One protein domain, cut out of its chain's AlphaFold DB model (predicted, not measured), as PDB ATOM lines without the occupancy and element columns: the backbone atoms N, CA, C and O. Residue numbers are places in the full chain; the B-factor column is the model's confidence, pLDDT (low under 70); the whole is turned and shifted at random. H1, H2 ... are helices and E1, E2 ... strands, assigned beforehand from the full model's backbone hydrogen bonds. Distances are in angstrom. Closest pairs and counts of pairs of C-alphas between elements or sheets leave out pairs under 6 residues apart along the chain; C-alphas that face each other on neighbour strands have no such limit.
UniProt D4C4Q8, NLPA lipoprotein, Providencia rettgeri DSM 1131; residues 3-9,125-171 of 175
ATOM      1  N   THR A   3     148.528 125.645 152.370       95.88
ATOM      2  CA  THR A   3     148.727 124.543 151.427       95.88
ATOM      3  C   THR A   3     147.639 123.492 151.610       95.88
ATOM      4  O   THR A   3     147.398 123.028 152.723       95.88
ATOM      5  N   LEU A   4     146.992 123.119 150.509       96.50
ATOM      6  CA  LEU A   4     146.010 122.042 150.455       96.50
ATOM      7  C   LEU A   4     146.672 120.728 150.013       96.50
ATOM      8  O   LEU A   4     146.496 119.691 150.657       96.50
ATOM      9  N   THR A   5     147.425 120.776 148.913       96.31
ATOM     10  CA  THR A   5     148.182 119.657 148.332       96.31
ATOM     11  C   THR A   5     149.175 120.178 147.286       96.31
ATOM     12  O   THR A   5     149.141 121.363 146.941       96.31
ATOM     13  N   ASP A   6     150.037 119.306 146.777       95.12
ATOM     14  CA  ASP A   6     150.980 119.616 145.704       95.12
ATOM     15  C   ASP A   6     150.334 119.423 144.326       95.12
ATOM     16  O   ASP A   6     149.432 118.605 144.138       95.12
ATOM     17  N   SER A   7     150.826 120.165 143.336       95.06
ATOM     18  CA  SER A   7     150.464 119.996 141.929       95.06
ATOM     19  C   SER A   7     151.658 119.452 141.145       95.06
ATOM     20  O   SER A   7     152.806 119.774 141.475       95.06
ATOM     21  N   PRO A   8     151.427 118.701 140.049       95.44
ATOM     22  CA  PRO A   8     152.463 118.466 139.054       95.44
ATOM     23  C   PRO A   8     153.131 119.783 138.688       95.44
ATOM     24  O   PRO A   8     152.464 120.762 138.342       95.44
ATOM     25  N   SER A   9     154.447 119.807 138.830       95.69
ATOM     26  CA  SER A   9     155.240 121.020 138.692       95.69
ATOM     27  C   SER A   9     156.054 120.954 137.415       95.69
ATOM     28  O   SER A   9     156.607 119.909 137.082       95.69
ATOM     29  N   VAL A 125     155.021 123.816 142.484       92.50
ATOM     30  CA  VAL A 125     153.686 124.406 142.458       92.50
ATOM     31  C   VAL A 125     152.809 123.690 143.475       92.50
ATOM     32  O   VAL A 125     152.642 122.473 143.431       92.50
ATOM     33  N   ILE A 126     152.194 124.477 144.348       94.94
ATOM     34  CA  ILE A 126     151.260 124.004 145.365       94.94
ATOM     35  C   ILE A 126     149.853 124.534 145.098       94.94
ATOM     36  O   ILE A 126     149.664 125.638 144.581       94.94
ATOM     37  N   VAL A 127     148.849 123.760 145.495       96.56
ATOM     38  CA  VAL A 127     147.455 124.200 145.554       96.56
ATOM     39  C   VAL A 127     147.221 124.820 146.925       96.56
ATOM     40  O   VAL A 127     147.476 124.186 147.951       96.56
ATOM     41  N   THR A 128     146.723 126.056 146.964       97.38
ATOM     42  CA  THR A 128     146.433 126.757 148.222       97.38
ATOM     43  C   THR A 128     144.974 127.180 148.314       97.38
ATOM     44  O   THR A 128     144.327 127.478 147.311       97.38
ATOM     45  N   VAL A 129     144.458 127.216 149.541       97.69
ATOM     46  CA  VAL A 129     143.117 127.723 149.868       97.69
ATOM     47  C   VAL A 129     143.199 128.766 150.982       97.69
ATOM     48  O   VAL A 129     144.223 128.925 151.657       97.69
ATOM     49  N   MET A 130     142.128 129.527 151.196       98.12
ATOM     50  CA  MET A 130     142.036 130.390 152.375       98.12
ATOM     51  C   MET A 130     141.885 129.532 153.637       98.12
ATOM     52  O   MET A 130     141.229 128.498 153.612       98.12
ATOM     53  N   GLN A 131     142.443 129.984 154.766       97.69
ATOM     54  CA  GLN A 131     142.418 129.227 156.030       97.69
ATOM     55  C   GLN A 131     140.999 128.810 156.447       97.69
ATOM     56  O   GLN A 131     140.795 127.687 156.889       97.69
ATOM     57  N   LYS A 132     140.022 129.713 156.292       97.75
ATOM     58  CA  LYS A 132     138.611 129.480 156.643       97.75
ATOM     59  C   LYS A 132     137.943 128.372 155.818       97.75
ATOM     60  O   LYS A 132     136.905 127.867 156.221       97.75
ATOM     61  N   ASP A 133     138.521 128.046 154.665       98.12
ATOM     62  CA  ASP A 133     137.956 127.123 153.690       98.12
ATOM     63  C   ASP A 133     138.612 125.735 153.759       98.12
ATOM     64  O   ASP A 133     138.160 124.819 153.082       98.12
ATOM     65  N   LEU A 134     139.646 125.558 154.592       96.06
ATOM     66  CA  LEU A 134     140.417 124.315 154.687       96.06
ATOM     67  C   LEU A 134     139.542 123.092 155.009       96.06
ATOM     68  O   LEU A 134     139.761 122.013 154.465       96.06
ATOM     69  N   ASP A 135     138.531 123.271 155.861       96.56
ATOM     70  CA  ASP A 135     137.639 122.191 156.296       96.56
ATOM     71  C   ASP A 135     136.371 122.050 155.441       96.56
ATOM     72  O   ASP A 135     135.578 121.124 155.663       96.56
ATOM     73  N   ALA A 136     136.167 122.947 154.470       98.50
ATOM     74  CA  ALA A 136     135.007 122.918 153.592       98.50
ATOM     75  C   ALA A 136     135.019 121.656 152.719       98.50
ATOM     76  O   ALA A 136     136.070 121.199 152.273       98.50
ATOM     77  N   GLN A 137     133.833 121.106 152.440       98.56
ATOM     78  CA  GLN A 137     133.723 119.865 151.669       98.56
ATOM     79  C   GLN A 137     134.379 119.988 150.288       98.56
ATOM     80  O   GLN A 137     135.189 119.147 149.925       98.56
ATOM     81  N   TRP A 138     134.143 121.096 149.580       98.44
ATOM     82  CA  TRP A 138     134.739 121.330 148.264       98.44
ATOM     83  C   TRP A 138     136.276 121.366 148.290       98.44
ATOM     84  O   TRP A 138     136.908 121.007 147.301       98.44
ATOM     85  N   ALA A 139     136.895 121.792 149.398       98.44
ATOM     86  CA  ALA A 139     138.350 121.818 149.527       98.44
ATOM     87  C   ALA A 139     138.906 120.400 149.724       98.44
ATOM     88  O   ALA A 139     139.946 120.059 149.162       98.44
ATOM     89  N   LYS A 140     138.183 119.550 150.462       98.31
ATOM     90  CA  LYS A 140     138.498 118.119 150.598       98.31
ATOM     91  C   LYS A 140     138.350 117.394 149.262       98.31
ATOM     92  O   LYS A 140     139.270 116.682 148.875       98.31
ATOM     93  N   ASP A 141     137.266 117.658 148.533       98.44
ATOM     94  CA  ASP A 141     137.023 117.083 147.204       98.44
ATOM     95  C   ASP A 141     138.115 117.517 146.206       98.44
ATOM     96  O   ASP A 141     138.619 116.711 145.426       98.44
ATOM     97  N   LEU A 142     138.545 118.785 146.264       98.25
ATOM     98  CA  LEU A 142     139.647 119.299 145.447       98.25
ATOM     99  C   LEU A 142     140.973 118.600 145.772       98.25
ATOM    100  O   LEU A 142     141.703 118.217 144.857       98.25
ATOM    101  N   LYS A 143     141.286 118.414 147.061       98.25
ATOM    102  CA  LYS A 143     142.477 117.671 147.494       98.25
ATOM    103  C   LYS A 143     142.444 116.233 146.980       98.25
ATOM    104  O   LYS A 143     143.432 115.772 146.419       98.25
ATOM    105  N   GLU A 144     141.314 115.550 147.144       98.12
ATOM    106  CA  GLU A 144     141.134 114.175 146.675       98.12
ATOM    107  C   GLU A 144     141.317 114.071 145.157       98.12
ATOM    108  O   GLU A 144     142.030 113.183 144.696       98.12
ATOM    109  N   ALA A 145     140.776 115.017 144.385       98.19
ATOM    110  CA  ALA A 145     140.950 115.051 142.936       98.19
ATOM    111  C   ALA A 145     142.430 115.175 142.522       98.19
ATOM    112  O   ALA A 145     142.894 114.407 141.678       98.19
ATOM    113  N   PHE A 146     143.190 116.088 143.139       98.06
ATOM    114  CA  PHE A 146     144.625 116.263 142.863       98.06
ATOM    115  C   PHE A 146     145.481 115.061 143.301       98.06
ATOM    116  O   PHE A 146     146.522 114.787 142.705       98.06
ATOM    117  N   GLU A 147     145.049 114.323 144.323       97.81
ATOM    118  CA  GLU A 147     145.753 113.149 144.856       97.81
ATOM    119  C   GLU A 147     145.227 111.815 144.310       97.81
ATOM    120  O   GLU A 147     145.659 110.760 144.785       97.81
ATOM    121  N   SER A 148     144.294 111.854 143.354       98.00
ATOM    122  CA  SER A 148     143.629 110.682 142.777       98.00
ATOM    123  C   SER A 148     144.527 109.909 141.810       98.00
ATOM    124  O   SER A 148     145.445 110.461 141.192       98.00
ATOM    125  N   LYS A 149     144.234 108.613 141.636       97.69
ATOM    126  CA  LYS A 149     144.933 107.784 140.646       97.69
ATOM    127  C   LYS A 149     144.581 108.247 139.237       97.69
ATOM    128  O   LYS A 149     145.440 108.279 138.369       97.69
ATOM    129  N   GLU A 150     143.330 108.629 139.029       97.69
ATOM    130  CA  GLU A 150     142.779 109.071 137.757       97.69
ATOM    131  C   GLU A 150     143.511 110.313 137.238       97.69
ATOM    132  O   GLU A 150     143.865 110.372 136.062       97.69
ATOM    133  N   TYR A 151     143.791 111.285 138.112       97.75
ATOM    134  CA  TYR A 151     144.557 112.469 137.730       97.75
ATOM    135  C   TYR A 151     146.037 112.148 137.490       97.75
ATOM    136  O   TYR A 151     146.607 112.620 136.505       97.75
ATOM    137  N   ALA A 152     146.641 111.289 138.320       97.75
ATOM    138  CA  ALA A 152     148.007 110.815 138.104       97.75
ATOM    139  C   ALA A 152     148.157 110.096 136.749       97.75
ATOM    140  O   ALA A 152     149.047 110.425 135.964       97.75
ATOM    141  N   ASP A 153     147.254 109.163 136.443       97.50
ATOM    142  CA  ASP A 153     147.208 108.431 135.177       97.50
ATOM    143  C   ASP A 153     146.965 109.379 133.997       97.50
ATOM    144  O   ASP A 153     147.623 109.252 132.964       97.50
ATOM    145  N   TYR A 154     146.062 110.359 134.144       97.06
ATOM    146  CA  TYR A 154     145.836 111.371 133.117       97.06
ATOM    147  C   TYR A 154     147.126 112.127 132.809       97.06
ATOM    148  O   TYR A 154     147.544 112.146 131.654       97.06
ATOM    149  N   ILE A 155     147.796 112.684 133.820       96.62
ATOM    150  CA  ILE A 155     149.034 113.441 133.621       96.62
ATOM    151  C   ILE A 155     150.123 112.559 132.995       96.62
ATOM    152  O   ILE A 155     150.727 112.960 132.003       96.62
ATOM    153  N   ARG A 156     150.305 111.326 133.481       95.75
ATOM    154  CA  ARG A 156     151.264 110.354 132.919       95.75
ATOM    155  C   ARG A 156     150.924 109.923 131.484       95.75
ATOM    156  O   ARG A 156     151.821 109.551 130.735       95.75
ATOM    157  N   SER A 157     149.652 109.971 131.081       96.31
ATOM    158  CA  SER A 157     149.218 109.623 129.717       96.31
ATOM    159  C   SER A 157     149.494 110.715 128.679       96.31
ATOM    160  O   SER A 157     149.497 110.438 127.477       96.31
ATOM    161  N   GLN A 158     149.697 111.963 129.110       95.94
ATOM    162  CA  GLN A 158     149.879 113.086 128.200       95.94
ATOM    163  C   GLN A 158     151.363 113.374 127.990       95.94
ATOM    164  O   GLN A 158     152.053 113.879 128.871       95.94
ATOM    165  N   ARG A 159     151.819 113.183 126.751       94.62
ATOM    166  CA  ARG A 159     153.201 113.455 126.331       94.62
ATOM    167  C   ARG A 159     153.699 114.860 126.707       94.62
ATOM    168  O   ARG A 159     154.886 115.047 126.941       94.62
ATOM    169  N   ILE A 160     152.821 115.864 126.740       94.38
ATOM    170  CA  ILE A 160     153.193 117.251 127.075       94.38
ATOM    171  C   ILE A 160     153.651 117.429 128.532       94.38
ATOM    172  O   ILE A 160     154.305 118.425 128.837       94.38
ATOM    173  N   TYR A 161     153.334 116.478 129.416       95.44
ATOM    174  CA  TYR A 161     153.766 116.487 130.813       95.44
ATOM    175  C   TYR A 161     155.024 115.641 131.060       95.44
ATOM    176  O   TYR A 161     155.494 115.559 132.194       95.44
ATOM    177  N   ASP A 162     155.634 115.069 130.013       95.50
ATOM    178  CA  ASP A 162     156.934 114.400 130.113       95.50
ATOM    179  C   ASP A 162     157.991 115.373 130.676       95.50
ATOM    180  O   ASP A 162     158.330 116.396 130.062       95.50
ATOM    181  N   GLY A 163     158.543 115.028 131.840       94.81
ATOM    182  CA  GLY A 163     159.517 115.841 132.575       94.81
ATOM    183  C   GLY A 163     158.916 116.723 133.672       94.81
ATOM    184  O   GLY A 163     159.665 117.444 134.324       94.81
ATOM    185  N   PHE A 164     157.600 116.673 133.909       96.19
ATOM    186  CA  PHE A 164     157.006 117.271 135.107       96.19
ATOM    187  C   PHE A 164     157.458 116.518 136.362       96.19
ATOM    188  O   PHE A 164     157.640 115.299 136.356       96.19
ATOM    189  N   ILE A 165     157.597 117.256 137.459       95.62
ATOM    190  CA  ILE A 165     157.810 116.685 138.785       95.62
ATOM    191  C   ILE A 165     156.444 116.258 139.322       95.62
ATOM    192  O   ILE A 165     155.544 117.089 139.472       95.62
ATOM    193  N   GLU A 166     156.292 114.963 139.589       95.06
ATOM    194  CA  GLU A 166     155.072 114.397 140.167       95.06
ATOM    195  C   GLU A 166     154.948 114.758 141.662       95.06
ATOM    196  O   GLU A 166     155.960 114.767 142.368       95.06
ATOM    197  N   PRO A 167     153.728 115.033 142.162       94.62
ATOM    198  CA  PRO A 167     153.446 115.131 143.591       94.62
ATOM    199  C   PRO A 167     153.855 113.873 144.359       94.62
ATOM    200  O   PRO A 167     153.589 112.754 143.915       94.62
ATOM    201  N   ASP A 168     154.388 114.041 145.570       92.88
ATOM    202  CA  ASP A 168     154.767 112.906 146.423       92.88
ATOM    203  C   ASP A 168     153.554 112.036 146.798       92.88
ATOM    204  O   ASP A 168     153.683 110.825 147.010       92.88
ATOM    205  N   SER A 169     152.350 112.624 146.822       94.50
ATOM    206  CA  SER A 169     151.093 111.902 147.048       94.50
ATOM    207  C   SER A 169     150.853 110.792 146.020       94.50
ATOM    208  O   SER A 169     150.151 109.831 146.326       94.50
ATOM    209  N   TRP A 170     151.455 110.862 144.829       96.38
ATOM    210  CA  TRP A 170     151.291 109.865 143.772       96.38
ATOM    211  C   TRP A 170     152.246 108.678 143.882       96.38
ATOM    212  O   TRP A 170     152.079 107.707 143.144       96.38
ATOM    213  N   ASN A 171     153.196 108.688 144.825       94.50
ATOM    214  CA  ASN A 171     154.141 107.582 145.032       94.50
ATOM    215  C   ASN A 171     153.447 106.248 145.378       94.50
ATOM    216  O   ASN A 171     154.021 105.179 145.190       94.50
TER     217      ASN A 171
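AT A GLANCE: This is residues 3 to 9 and 125 to 171 of the 175 residues of the protein "NLPA lipoprotein" of Providencia rettgeri DSM 1131 (UniProt D4C4Q8). An elongated loop of chain: a small two-strand ribbon, E1 and E2, lies along one long side, and H1 then H2 follow one another along the other, with H1 beside E1. Residues 130 to 136 turn round one end, residues 158 to 167 fold back from the far end of H2, and the short H3 sits off to one side, near H2. The printed part has 54 residues, with two named strands and three named helices in the order E1, E2, H1, H2, H3 along the chain, a mixed class of helices and strands with an antiparallel sheet ordered E1 - E2. The whole is only just compact, close to loose, with a radius of gyration of the C-alphas of 12.0 A and spans of 37 by 19 by 18 A.

IN THESE COORDINATES: Find C-alpha 3 at (148.727, 124.543, 151.427), where E1 begins; it covers residues 3 to 6. Beyond the cut, look for E2 at residues 126 to 129, 10.0 A long. H1, residues 137 to 146, runs 14.5 A from C-alpha 137 at (133.723, 119.865, 151.669). H2 takes residues 149 to 157, 11.9 A, and H3 residues 168 to 171, ending at (154.141, 107.582, 145.032).

HOW THE PARTS SIT: E1 and E2 are antiparallel at 154 degrees; look for N 4 and O 127, 2.8 A apart, within hydrogen-bond range. The closest C-alphas of E1 and H1 are Thr 5 and Lys 143, 6.1 A. H1 and H2 are close but not clearly touching, Ala 145 to Tyr 151 being their closest C-alphas at 6.8 A, with a steep tilt of 38 degrees, the same way. H2 and H3 are also close but not clearly touching, their closest C-alphas being those of Ala 152 and Trp 170, 6.6 A. H1 and H3 are apart. In H1 and H2 every O i to N i+4 pair is within hydrogen-bond range; H3 is too short for one.

THE WHOLE: The C-alphas farthest apart are those of Lys 132 and Arg 159, 37.3 A. Residues 10 to 124 are not printed; C-alphas 9 and 125 stand 5.3 A apart across the cut. Of the links printed whole, H1 to H2 is tight and no link is long. No printed residue has pLDDT under 70.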